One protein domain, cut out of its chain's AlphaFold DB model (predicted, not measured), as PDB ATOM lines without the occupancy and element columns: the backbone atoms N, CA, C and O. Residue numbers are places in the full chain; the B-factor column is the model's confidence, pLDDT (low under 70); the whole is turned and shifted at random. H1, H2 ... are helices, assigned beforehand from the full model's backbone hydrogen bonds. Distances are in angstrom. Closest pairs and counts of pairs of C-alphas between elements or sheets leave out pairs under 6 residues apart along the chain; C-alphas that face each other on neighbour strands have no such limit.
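Overview. This is residues 235 to 315 of the 318 residues of an uncharacterized protein of Campylobacter jejuni (UniProt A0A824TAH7). An elongated, open chain of helices: the long H5 crosses H2 in one half, H3 sits in the middle and packs on the beginning of H5, and H4 makes the far end beyond H3. Short H1 lies at the other end, before H2. The printed part has 81 residues with five named helices, in the order H1, H2, H3, H4, H5, and no named strand; its class is all helix. It is only just loose, close to compact, with a radius of gyration of the C-alphas of 14.3 A and spans of 41 by 25 by 18 A.

Arrangement. H1, residues 235 to 238, is close to but not clearly touching H2, residues 244 to 252; their closest C-alphas, of Ile 237 and Phe 244, are 6.2 A apart. H2 touches H5, residues 295 to 315, at a steep tilt of 42 degrees, opposite ways; the closest C-alphas are those of Lys 245 and Ala 302, 5.5 A, and H5 uses residues 298 to 306 alone. H3, residues 258 to 265, touches H5 residues 297 to 301 alone, about perpendicular at 89 degrees; the closest C-alphas are those of Glu 265 and Thr 297, 6.2 A. H3 touches H4, residues 277 to 288, about perpendicular at 81 degrees, with the closest C-alphas of Gly 259 and Ile 283 at 6.3 A. H4 and H5 are apart. Each O i to N i+4 pair is within hydrogen-bond range in H2, H3 and H4, and 16 of 17 in H5; H1 is too short for such a pair.

Along the chain. H1 begins at C-alpha 235 (-33.719, -102.552, 2.730). H2 is 11.7 A long, H3 10.3 A and H4 16.1 A, and H5 is 30.8 A, ending at C-alpha 315 (-43.373, -103.611, -9.081).

Size, cuts and confidence. The C-alphas farthest apart, of Asn 289 and Gln 315, are 42.8 A apart. The printed part has no cut. The link from H3 to H4, 11 residues, is long. Mean pLDDT of the printed part is 94.1, and no printed residue is under 70.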
ATOM      1  N   ASP A 235     -32.923-103.451   1.884       91.38
ATOM      2  CA  ASP A 235     -33.719-102.552   2.730       91.38
ATOM      3  C   ASP A 235     -32.970-101.294   3.181       91.38
ATOM      4  O   ASP A 235     -33.580-100.237   3.356       91.38
ATOM      5  N   SER A 236     -31.648-101.369   3.348       92.75
ATOM      6  CA  SER A 236     -30.842-100.202   3.724       92.75
ATOM      7  C   SER A 236     -30.695 -99.218   2.564       92.75
ATOM      8  O   SER A 236     -30.763 -98.011   2.793       92.75
ATOM      9  N   ILE A 237     -30.587 -99.717   1.328       93.50
ATOM     10  CA  ILE A 237     -30.650 -98.888   0.112       93.50
ATOM     11  C   ILE A 237     -32.021 -98.214   0.038       93.50
ATOM     12  O   ILE A 237     -32.130 -96.996  -0.090       93.50
ATOM     13  N   MET A 238     -33.077 -99.006   0.211       89.50
ATOM     14  CA  MET A 238     -34.452 -98.550   0.033       89.50
ATOM     15  C   MET A 238     -34.940 -97.546   1.060       89.50
ATOM     16  O   MET A 238     -35.791 -96.713   0.762       89.50
ATOM     17  N   THR A 239     -34.429 -97.639   2.279       90.69
ATOM     18  CA  THR A 239     -34.752 -96.694   3.351       90.69
ATOM     19  C   THR A 239     -33.834 -95.471   3.342       90.69
ATOM     20  O   THR A 239     -33.950 -94.622   4.224       90.69
ATOM     21  N   GLY A 240     -32.910 -95.374   2.377       91.31
ATOM     22  CA  GLY A 240     -31.914 -94.305   2.299       91.31
ATOM     23  C   GLY A 240     -30.859 -94.355   3.409       91.31
ATOM     24  O   GLY A 240     -30.079 -93.417   3.550       91.31
ATOM     25  N   LYS A 241     -30.813 -95.434   4.205       93.81
ATOM     26  CA  LYS A 241     -29.783 -95.648   5.237       93.81
ATOM     27  C   LYS A 241     -28.403 -95.880   4.632       93.81
ATOM     28  O   LYS A 241     -27.394 -95.676   5.303       93.81
ATOM     29  N   SER A 242     -28.349 -96.342   3.388       93.06
ATOM     30  CA  SER A 242     -27.105 -96.616   2.686       93.06
ATOM     31  C   SER A 242     -27.200 -96.153   1.237       93.06
ATOM     32  O   SER A 242     -28.163 -96.465   0.543       93.06
ATOM     33  N   ASP A 243     -26.190 -95.418   0.776       95.44
ATOM     34  CA  ASP A 243     -26.094 -94.988  -0.617       95.44
ATOM     35  C   ASP A 243     -25.335 -96.032  -1.440       95.44
ATOM     36  O   ASP A 243     -24.107 -96.139  -1.358       95.44
ATOM     37  N   PHE A 244     -26.072 -96.800  -2.246       95.88
ATOM     38  CA  PHE A 244     -25.484 -97.824  -3.103       95.88
ATOM     39  C   PHE A 244     -24.458 -97.244  -4.078       95.88
ATOM     40  O   PHE A 244     -23.435 -97.878  -4.305       95.88
ATOM     41  N   LYS A 245     -24.675 -96.041  -4.628       96.00
ATOM     42  CA  LYS A 245     -23.779 -95.485  -5.654       96.00
ATOM     43  C   LYS A 245     -22.394 -95.196  -5.082       96.00
ATOM     44  O   LYS A 245     -21.394 -95.637  -5.647       96.00
ATOM     45  N   SER A 246     -22.326 -94.523  -3.931       95.81
ATOM     46  CA  SER A 246     -21.054 -94.297  -3.234       95.81
ATOM     47  C   SER A 246     -20.413 -95.603  -2.770       95.81
ATOM     48  O   SER A 246     -19.197 -95.755  -2.894       95.81
ATOM     49  N   PHE A 247     -21.214 -96.556  -2.275       95.75
ATOM     50  CA  PHE A 247     -20.722 -97.868  -1.850       95.75
ATOM     51  C   PHE A 247     -20.111 -98.653  -3.018       95.75
ATOM     52  O   PHE A 247     -18.963 -99.086  -2.937       95.75
ATOM     53  N   PHE A 248     -20.839 -98.773  -4.131       96.44
ATOM     54  CA  PHE A 248     -20.386 -99.445  -5.343       96.44
ATOM     55  C   PHE A 248     -19.111 -98.798  -5.875       96.44
ATOM     56  O   PHE A 248     -18.126 -99.491  -6.112       96.44
ATOM     57  N   ARG A 249     -19.084 -97.464  -5.984       95.62
ATOM     58  CA  ARG A 249     -17.904 -96.735  -6.453       95.62
ATOM     59  C   ARG A 249     -16.669 -97.006  -5.593       95.62
ATOM     60  O   ARG A 249     -15.602 -97.263  -6.144       95.62
ATOM     61  N   TYR A 250     -16.805 -96.975  -4.267       94.62
ATOM     62  CA  TYR A 250     -15.695 -97.244  -3.347       94.62
ATOM     63  C   TYR A 250     -15.035 -98.609  -3.611       94.62
ATOM     64  O   TYR A 250     -13.804 -98.717  -3.563       94.62
ATOM     65  N   TRP A 251     -15.844 -99.631  -3.897       94.31
ATOM     66  CA  TRP A 251     -15.385-100.996  -4.159       94.31
ATOM     67  C   TRP A 251     -14.930-101.215  -5.602       94.31
ATOM     68  O   TRP A 251     -13.927-101.893  -5.821       94.31
ATOM     69  N   ALA A 252     -15.587-100.582  -6.573       93.94
ATOM     70  CA  ALA A 252     -15.174-100.584  -7.972       93.94
ATOM     71  C   ALA A 252     -13.765 -99.995  -8.153       93.94
ATOM     72  O   ALA A 252     -12.920-100.579  -8.824       93.94
ATOM     73  N   GLU A 253     -13.453 -98.893  -7.461       93.06
ATOM     74  CA  GLU A 253     -12.108 -98.291  -7.449       93.06
ATOM     75  C   GLU A 253     -11.027 -99.216  -6.832       93.06
ATOM     76  O   GLU A 253      -9.829 -98.958  -6.984       93.06
ATOM     77  N   ARG A 254     -11.441-100.286  -6.137       91.25
ATOM     78  CA  ARG A 254     -10.591-101.285  -5.459       91.25
ATOM     79  C   ARG A 254     -10.588-102.655  -6.137       91.25
ATOM     80  O   ARG A 254     -10.011-103.585  -5.583       91.25
ATOM     81  N   GLY A 255     -11.194-102.766  -7.315       89.25
ATOM     82  CA  GLY A 255     -11.116-103.965  -8.146       89.25
ATOM     83  C   GLY A 255     -12.363-104.854  -8.139       89.25
ATOM     84  O   GLY A 255     -12.353-105.929  -8.731       89.25
ATOM     85  N   ILE A 256     -13.457-104.439  -7.493       89.56
ATOM     86  CA  ILE A 256     -14.736-105.151  -7.622       89.56
ATOM     87  C   ILE A 256     -15.374-104.829  -8.980       89.56
ATOM     88  O   ILE A 256     -15.381-103.678  -9.407       89.56
ATOM     89  N   ALA A 257     -15.927-105.850  -9.643       90.62
ATOM     90  CA  ALA A 257     -16.610-105.741 -10.938       90.62
ATOM     91  C   ALA A 257     -15.739-105.185 -12.094       90.62
ATOM     92  O   ALA A 257     -16.268-104.628 -13.054       90.62
ATOM     93  N   GLU A 258     -14.405-105.337 -12.045       92.44
ATOM     94  CA  GLU A 258     -13.498-104.820 -13.092       92.44
ATOM     95  C   GLU A 258     -13.821-105.361 -14.487       92.44
ATOM     96  O   GLU A 258     -13.800-104.600 -15.452       92.44
ATOM     97  N   GLY A 259     -14.162-106.650 -14.597       92.56
ATOM     98  CA  GLY A 259     -14.552-107.252 -15.871       92.56
ATOM     99  C   GLY A 259     -15.843-106.657 -16.431       92.56
ATOM    100  O   GLY A 259     -15.891-106.280 -17.602       92.56
ATOM    101  N   ASP A 260     -16.863-106.490 -15.588       93.19
ATOM    102  CA  ASP A 260     -18.139-105.890 -15.992       93.19
ATOM    103  C   ASP A 260     -17.976-104.429 -16.404       93.19
ATOM    104  O   ASP A 260     -18.518-104.003 -17.424       93.19
ATOM    105  N   LEU A 261     -17.170-103.671 -15.660       96.19
ATOM    106  CA  LEU A 261     -16.857-102.283 -15.982       96.19
ATOM    107  C   LEU A 261     -16.037-102.163 -17.271       96.19
ATOM    108  O   LEU A 261     -16.254-101.219 -18.031       96.19
ATOM    109  N   TYR A 262     -15.125-103.104 -17.546       96.00
ATOM    110  CA  TYR A 262     -14.372-103.135 -18.802       96.00
ATOM    111  C   TYR A 262     -15.309-103.353 -19.979       96.00
ATOM    112  O   TYR A 262     -15.261-102.605 -20.959       96.00
ATOM    113  N   MET A 263     -16.188-104.351 -19.878       94.94
ATOM    114  CA  MET A 263     -17.168-104.635 -20.920       94.94
ATOM    115  C   MET A 263     -18.110-103.451 -21.128       94.94
ATOM    116  O   MET A 263     -18.327-103.036 -22.265       94.94
ATOM    117  N   TYR A 264     -18.597-102.853 -20.041       95.38
ATOM    118  CA  TYR A 264     -19.472-101.690 -20.097       95.38
ATOM    119  C   TYR A 264     -18.790-100.479 -20.755       95.38
ATOM    120  O   TYR A 264     -19.375 -99.859 -21.641       95.38
ATOM    121  N   GLU A 265     -17.535-100.171 -20.406       96.12
ATOM    122  CA  GLU A 265     -16.792 -99.054 -21.015       96.12
ATOM    123  C   GLU A 265     -16.542 -99.257 -22.518       96.12
ATOM    124  O   GLU A 265     -16.538 -98.294 -23.288       96.12
ATOM    125  N   ASN A 266     -16.347-100.509 -22.936       95.12
ATOM    126  CA  ASN A 266     -16.047-100.875 -24.318       95.12
ATOM    127  C   ASN A 266     -17.292-101.286 -25.129       95.12
ATOM    128  O   ASN A 266     -17.153-101.696 -26.279       95.12
ATOM    129  N   ASN A 267     -18.502-101.135 -24.573       94.56
ATOM    130  CA  ASN A 267     -19.775-101.536 -25.194       94.56
ATOM    131  C   ASN A 267     -19.807-103.012 -25.634       94.56
ATOM    132  O   ASN A 267     -20.373-103.353 -26.674       94.56
ATOM    133  N   ILE A 268     -19.181-103.885 -24.849       94.50
ATOM    134  CA  ILE A 268     -19.171-105.328 -25.082       94.50
ATOM    135  C   ILE A 268     -20.429-105.921 -24.429       94.50
ATOM    136  O   ILE A 268     -20.602-105.772 -23.217       94.50
ATOM    137  N   PRO A 269     -21.313-106.593 -25.189       90.62
ATOM    138  CA  PRO A 269     -22.504-107.224 -24.624       90.62
ATOM    139  C   PRO A 269     -22.131-108.368 -23.676       90.62
ATOM    140  O   PRO A 269     -21.265-109.184 -24.007       90.62
ATOM    141  N   LYS A 270     -22.815-108.475 -22.531       84.31
ATOM    142  CA  LYS A 270     -22.544-109.503 -21.505       84.31
ATOM    143  C   LYS A 270     -22.755-110.921 -22.023       84.31
ATOM    144  O   LYS A 270     -22.039-111.842 -21.635       84.31
ATOM    145  N   GLU A 271     -23.670-111.091 -22.970       86.00
ATOM    146  CA  GLU A 271     -23.936-112.358 -23.654       86.00
ATOM    147  C   GLU A 271     -22.700-112.873 -24.406       86.00
ATOM    148  O   GLU A 271     -22.575-114.072 -24.643       86.00
ATOM    149  N   SER A 272     -21.758-111.984 -24.740       86.25
ATOM    150  CA  SER A 272     -20.498-112.336 -25.403       86.25
ATOM    151  C   SER A 272     -19.446-112.905 -24.447       86.25
ATOM    152  O   SER A 272     -18.418-113.388 -24.922       86.25
ATOM    153  N   ALA A 273     -19.660-112.831 -23.126       83.50
ATOM    154  CA  ALA A 273     -18.689-113.245 -22.111       83.50
ATOM    155  C   ALA A 273     -18.796-114.725 -21.727       83.50
ATOM    156  O   ALA A 273     -17.782-115.366 -21.443       83.50
ATOM    157  N   MET A 274     -20.003-115.301 -21.742       82.25
ATOM    158  CA  MET A 274     -20.218-116.686 -21.314       82.25
ATOM    159  C   MET A 274     -19.434-117.674 -22.191       82.25
ATOM    160  O   MET A 274     -19.715-117.840 -23.375       82.25
ATOM    161  N   GLY A 275     -18.441-118.345 -21.599       83.81
ATOM    162  CA  GLY A 275     -17.590-119.321 -22.294       83.81
ATOM    163  C   GLY A 275     -16.566-118.716 -23.263       83.81
ATOM    164  O   GLY A 275     -15.872-119.459 -23.961       83.81
ATOM    165  N   ASN A 276     -16.432-117.388 -23.307       92.38
ATOM    166  CA  ASN A 276     -15.500-116.705 -24.196       92.38
ATOM    167  C   ASN A 276     -14.140-116.491 -23.521       92.38
ATOM    168  O   ASN A 276     -13.837-115.435 -22.966       92.38
ATOM    169  N   TRP A 277     -13.297-117.518 -23.604       92.44
ATOM    170  CA  TRP A 277     -11.942-117.509 -23.050       92.44
ATOM    171  C   TRP A 277     -11.043-116.413 -23.644       92.44
ATOM    172  O   TRP A 277     -10.129-115.951 -22.968       92.44
ATOM    173  N   ALA A 278     -11.286-115.995 -24.891       94.25
ATOM    174  CA  ALA A 278     -10.499-114.948 -25.536       94.25
ATOM    175  C   ALA A 278     -10.804-113.573 -24.928       94.25
ATOM    176  O   ALA A 278      -9.876-112.833 -24.612       94.25
ATOM    177  N   LEU A 279     -12.086-113.269 -24.698       94.38
ATOM    178  CA  LEU A 279     -12.505-112.040 -24.022       94.38
ATOM    179  C   LEU A 279     -12.053-112.015 -22.554       94.38
ATOM    180  O   LEU A 279     -11.544-111.001 -22.089       94.38
ATOM    181  N   ASP A 280     -12.167-113.132 -21.831       93.50
ATOM    182  CA  ASP A 280     -11.649-113.239 -20.458       93.50
ATOM    183  C   ASP A 280     -10.129-112.985 -20.400       93.50
ATOM    184  O   ASP A 280      -9.654-112.225 -19.552       93.50
ATOM    185  N   ALA A 281      -9.364-113.554 -21.338       94.81
ATOM    186  CA  ALA A 281      -7.928-113.309 -21.445       94.81
ATOM    187  C   ALA A 281      -7.607-111.845 -21.793       94.81
ATOM    188  O   ALA A 281      -6.683-111.278 -21.209       94.81
ATOM    189  N   GLU A 282      -8.373-111.226 -22.698       95.69
ATOM    190  CA  GLU A 282      -8.241-109.809 -23.054       95.69
ATOM    191  C   GLU A 282      -8.454-108.907 -21.831       95.69
ATOM    192  O   GLU A 282      -7.593-108.084 -21.516       95.69
ATOM    193  N   ILE A 283      -9.557-109.105 -21.102       95.19
ATOM    194  CA  ILE A 283      -9.893-108.339 -19.895       95.19
ATOM    195  C   ILE A 283      -8.792-108.501 -18.843       95.19
ATOM    196  O   ILE A 283      -8.275-107.509 -18.323       95.19
ATOM    197  N   LYS A 284      -8.375-109.742 -18.559       94.94
ATOM    198  CA  LYS A 284      -7.291-110.026 -17.604       94.94
ATOM    199  C   LYS A 284      -5.982-109.361 -18.016       94.94
ATOM    200  O   LYS A 284      -5.284-108.816 -17.162       94.94
ATOM    201  N   GLN A 285      -5.651-109.375 -19.306       96.88
ATOM    202  CA  GLN A 285      -4.456-108.717 -19.823       96.88
ATOM    203  C   GLN A 285      -4.554-107.192 -19.698       96.88
ATOM    204  O   GLN A 285      -3.574-106.555 -19.314       96.88
ATOM    205  N   ALA A 286      -5.716-106.598 -19.977       96.38
ATOM    206  CA  ALA A 286      -5.936-105.167 -19.805       96.38
ATOM    207  C   ALA A 286      -5.757-104.744 -18.339       96.38
ATOM    208  O   ALA A 286      -5.010-103.802 -18.064       96.38
ATOM    209  N   ILE A 287      -6.364-105.477 -17.398       94.88
ATOM    210  CA  ILE A 287      -6.233-105.234 -15.951       94.88
ATOM    211  C   ILE A 287      -4.770-105.387 -15.509       94.88
ATOM    212  O   ILE A 287      -4.234-104.508 -14.835       94.88
ATOM    213  N   ALA A 288      -4.077-106.443 -15.954       95.44
ATOM    214  CA  ALA A 288      -2.654-106.647 -15.663       95.44
ATOM    215  C   ALA A 288      -1.764-105.514 -16.213       95.44
ATOM    216  O   ALA A 288      -0.755-105.164 -15.600       95.44
ATOM    217  N   ASN A 289      -2.164-104.901 -17.331       96.75
ATOM    218  CA  ASN A 289      -1.508-103.732 -17.922       96.75
ATOM    219  C   ASN A 289      -1.915-102.399 -17.258       96.75
ATOM    220  O   ASN A 289      -1.545-101.330 -17.745       96.75
ATOM    221  N   GLY A 290      -2.652-102.444 -16.144       94.75
ATOM    222  CA  GLY A 290      -3.026-101.272 -15.357       94.75
ATOM    223  C   GLY A 290      -4.283-100.554 -15.843       94.75
ATOM    224  O   GLY A 290      -4.503 -99.408 -15.442       94.75
ATOM    225  N   TRP A 291      -5.102-101.188 -16.691       96.44
ATOM    226  CA  TRP A 291      -6.426-100.657 -17.007       96.44
ATOM    227  C   TRP A 291      -7.251-100.510 -15.726       96.44
ATOM    228  O   TRP A 291      -7.253-101.385 -14.863       96.44
ATOM    229  N   LYS A 292      -7.960 -99.384 -15.621       95.31
ATOM    230  CA  LYS A 292      -8.947 -99.109 -14.578       95.31
ATOM    231  C   LYS A 292     -10.121 -98.376 -15.204       95.31
ATOM    232  O   LYS A 292      -9.913 -97.494 -16.039       95.31
ATOM    233  N   ALA A 293     -11.330 -98.702 -14.762       94.88
ATOM    234  CA  ALA A 293     -12.535 -98.018 -15.206       94.88
ATOM    235  C   ALA A 293     -12.456 -96.511 -14.918       94.88
ATOM    236  O   ALA A 293     -11.997 -96.084 -13.850       94.88
ATOM    237  N   LYS A 294     -12.928 -95.681 -15.856       95.94
ATOM    238  CA  LYS A 294     -13.000 -94.231 -15.622       95.94
ATOM    239  C   LYS A 294     -14.028 -93.932 -14.522       95.94
ATOM    240  O   LYS A 294     -15.076 -94.578 -14.484       95.94
ATOM    241  N   PRO A 295     -13.830 -92.891 -13.689       95.56
ATOM    242  CA  PRO A 295     -14.830 -92.502 -12.692       95.56
ATOM    243  C   PRO A 295     -16.223 -92.241 -13.288       95.56
ATOM    244  O   PRO A 295     -17.230 -92.576 -12.673       95.56
ATOM    245  N   SER A 296     -16.291 -91.686 -14.504       96.38
ATOM    246  CA  SER A 296     -17.552 -91.499 -15.229       96.38
ATOM    247  C   SER A 296     -18.239 -92.821 -15.562       96.38
ATOM    248  O   SER A 296     -19.448 -92.908 -15.400       96.38
ATOM    249  N   THR A 297     -17.470 -93.836 -15.973       96.94
ATOM    250  CA  THR A 297     -17.954 -95.188 -16.278       96.94
ATOM    251  C   THR A 297     -18.549 -95.839 -15.036       96.94
ATOM    252  O   THR A 297     -19.663 -96.351 -15.087       96.94
ATOM    253  N   ILE A 298     -17.838 -95.769 -13.905       97.56
ATOM    254  CA  ILE A 298     -18.306 -96.318 -12.624       97.56
ATOM    255  C   ILE A 298     -19.625 -95.659 -12.212       97.56
ATOM    256  O   ILE A 298     -20.573 -96.356 -11.856       97.56
ATOM    257  N   ASN A 299     -19.702 -94.327 -12.297       97.12
ATOM    258  CA  ASN A 299     -20.912 -93.589 -11.942       97.12
ATOM    259  C   ASN A 299     -22.090 -93.965 -12.852       97.12
ATOM    260  O   ASN A 299     -23.144 -94.320 -12.338       97.12
ATOM    261  N   SER A 300     -21.910 -93.963 -14.179       97.69
ATOM    262  CA  SER A 300     -22.991 -94.315 -15.112       97.69
ATOM    263  C   SER A 300     -23.443 -95.771 -14.976       97.69
ATOM    264  O   SER A 300     -24.626 -96.067 -15.123       97.69
ATOM    265  N   TYR A 301     -22.518 -96.681 -14.660       97.31
ATOM    266  CA  TYR A 301     -22.841 -98.084 -14.410       97.31
ATOM    267  C   TYR A 301     -23.661 -98.248 -13.122       97.31
ATOM    268  O   TYR A 301     -24.711 -98.889 -13.131       97.31
ATOM    269  N   ALA A 302     -23.243 -97.592 -12.033       97.25
ATOM    270  CA  ALA A 302     -23.993 -97.571 -10.778       97.25
ATOM    271  C   ALA A 302     -25.369 -96.895 -10.923       97.25
ATOM    272  O   ALA A 302     -26.342 -97.345 -10.315       97.25
ATOM    273  N   ASP A 303     -25.471 -95.839 -11.737       97.56
ATOM    274  CA  ASP A 303     -26.738 -95.189 -12.084       97.56
ATOM    275  C   ASP A 303     -27.673 -96.169 -12.800       97.56
ATOM    276  O   ASP A 303     -28.809 -96.349 -12.368       97.56
ATOM    277  N   SER A 304     -27.170 -96.877 -13.819       96.81
ATOM    278  CA  SER A 304     -27.942 -97.881 -14.556       96.81
ATOM    279  C   SER A 304     -28.462 -99.004 -13.653       96.81
ATOM    280  O   SER A 304     -29.628 -99.385 -13.771       96.81
ATOM    281  N   ILE A 305     -27.636 -99.497 -12.724       97.31
ATOM    282  CA  ILE A 305     -28.047-100.487 -11.717       97.31
ATOM    283  C   ILE A 305     -29.182 -99.938 -10.849       97.31
ATOM    284  O   ILE A 305     -30.185-100.621 -10.647       97.31
ATOM    285  N   MET A 306     -29.051 -98.708 -10.346       97.44
ATOM    286  CA  MET A 306     -30.064 -98.105  -9.477       97.44
ATOM    287  C   MET A 306     -31.379 -97.829 -10.198       97.44
ATOM    288  O   MET A 306     -32.437 -98.021  -9.606       97.44
ATOM    289  N   ASP A 307     -31.335 -97.404 -11.457       97.75
ATOM    290  CA  ASP A 307     -32.541 -97.154 -12.248       97.75
ATOM    291  C   ASP A 307     -33.313 -98.458 -12.494       97.75
ATOM    292  O   ASP A 307     -34.526 -98.517 -12.271       97.75
ATOM    293  N   ARG A 308     -32.598 -99.528 -12.867       97.81
ATOM    294  CA  ARG A 308     -33.152-100.883 -13.014       97.81
ATOM    295  C   ARG A 308     -33.728-101.407 -11.702       97.81
ATOM    296  O   ARG A 308     -34.875-101.853 -11.669       97.81
ATOM    297  N   LEU A 309     -32.972-101.274 -10.610       97.38
ATOM    298  CA  LEU A 309     -33.401-101.666  -9.271       97.38
ATOM    299  C   LEU A 309     -34.690-100.947  -8.870       97.38
ATOM    300  O   LEU A 309     -35.670-101.606  -8.531       97.38
ATOM    301  N   ASN A 310     -34.718 -99.616  -8.970       96.50
ATOM    302  CA  ASN A 310     -35.883 -98.796  -8.631       96.50
ATOM    303  C   ASN A 310     -37.121 -99.169  -9.456       96.50
ATOM    304  O   ASN A 310     -38.231 -99.202  -8.922       96.50
ATOM    305  N   ASN A 311     -36.937 -99.482 -10.739       97.56
ATOM    306  CA  ASN A 311     -38.024 -99.950 -11.590       97.56
ATOM    307  C   ASN A 311     -38.558-101.322 -11.139       97.56
ATOM    308  O   ASN A 311     -39.769-101.494 -10.994       97.56
ATOM    309  N   LEU A 312     -37.669-102.285 -10.881       97.75
ATOM    310  CA  LEU A 312     -38.042-103.642 -10.478       97.75
ATOM    311  C   LEU A 312     -38.764-103.661  -9.124       97.75
ATOM    312  O   LEU A 312     -39.820-104.279  -8.973       97.75
ATOM    313  N   ILE A 313     -38.217-102.986  -8.118       94.69
ATOM    314  CA  ILE A 313     -38.788-102.991  -6.762       94.69
ATOM    315  C   ILE A 313     -40.098-102.213  -6.673       94.69
ATOM    316  O   ILE A 313     -40.948-102.573  -5.864       94.69
ATOM    317  N   GLY A 314     -40.299-101.204  -7.531       95.12
ATOM    318  CA  GLY A 314     -41.579-100.509  -7.657       95.12
ATOM    319  C   GLY A 314     -42.727-101.433  -8.078       95.12
ATOM    320  O   GLY A 314     -43.887-101.080  -7.891       95.12
ATOM    321  N   GLN A 315     -42.409-102.616  -8.613       96.00
ATOM    322  CA  GLN A 315     -43.373-103.611  -9.081       96.00
ATOM    323  C   GLN A 315     -43.443-104.866  -8.202       96.00
ATOM    324  O   GLN A 315     -44.422-105.601  -8.285       96.00
TER     325      GLN A 315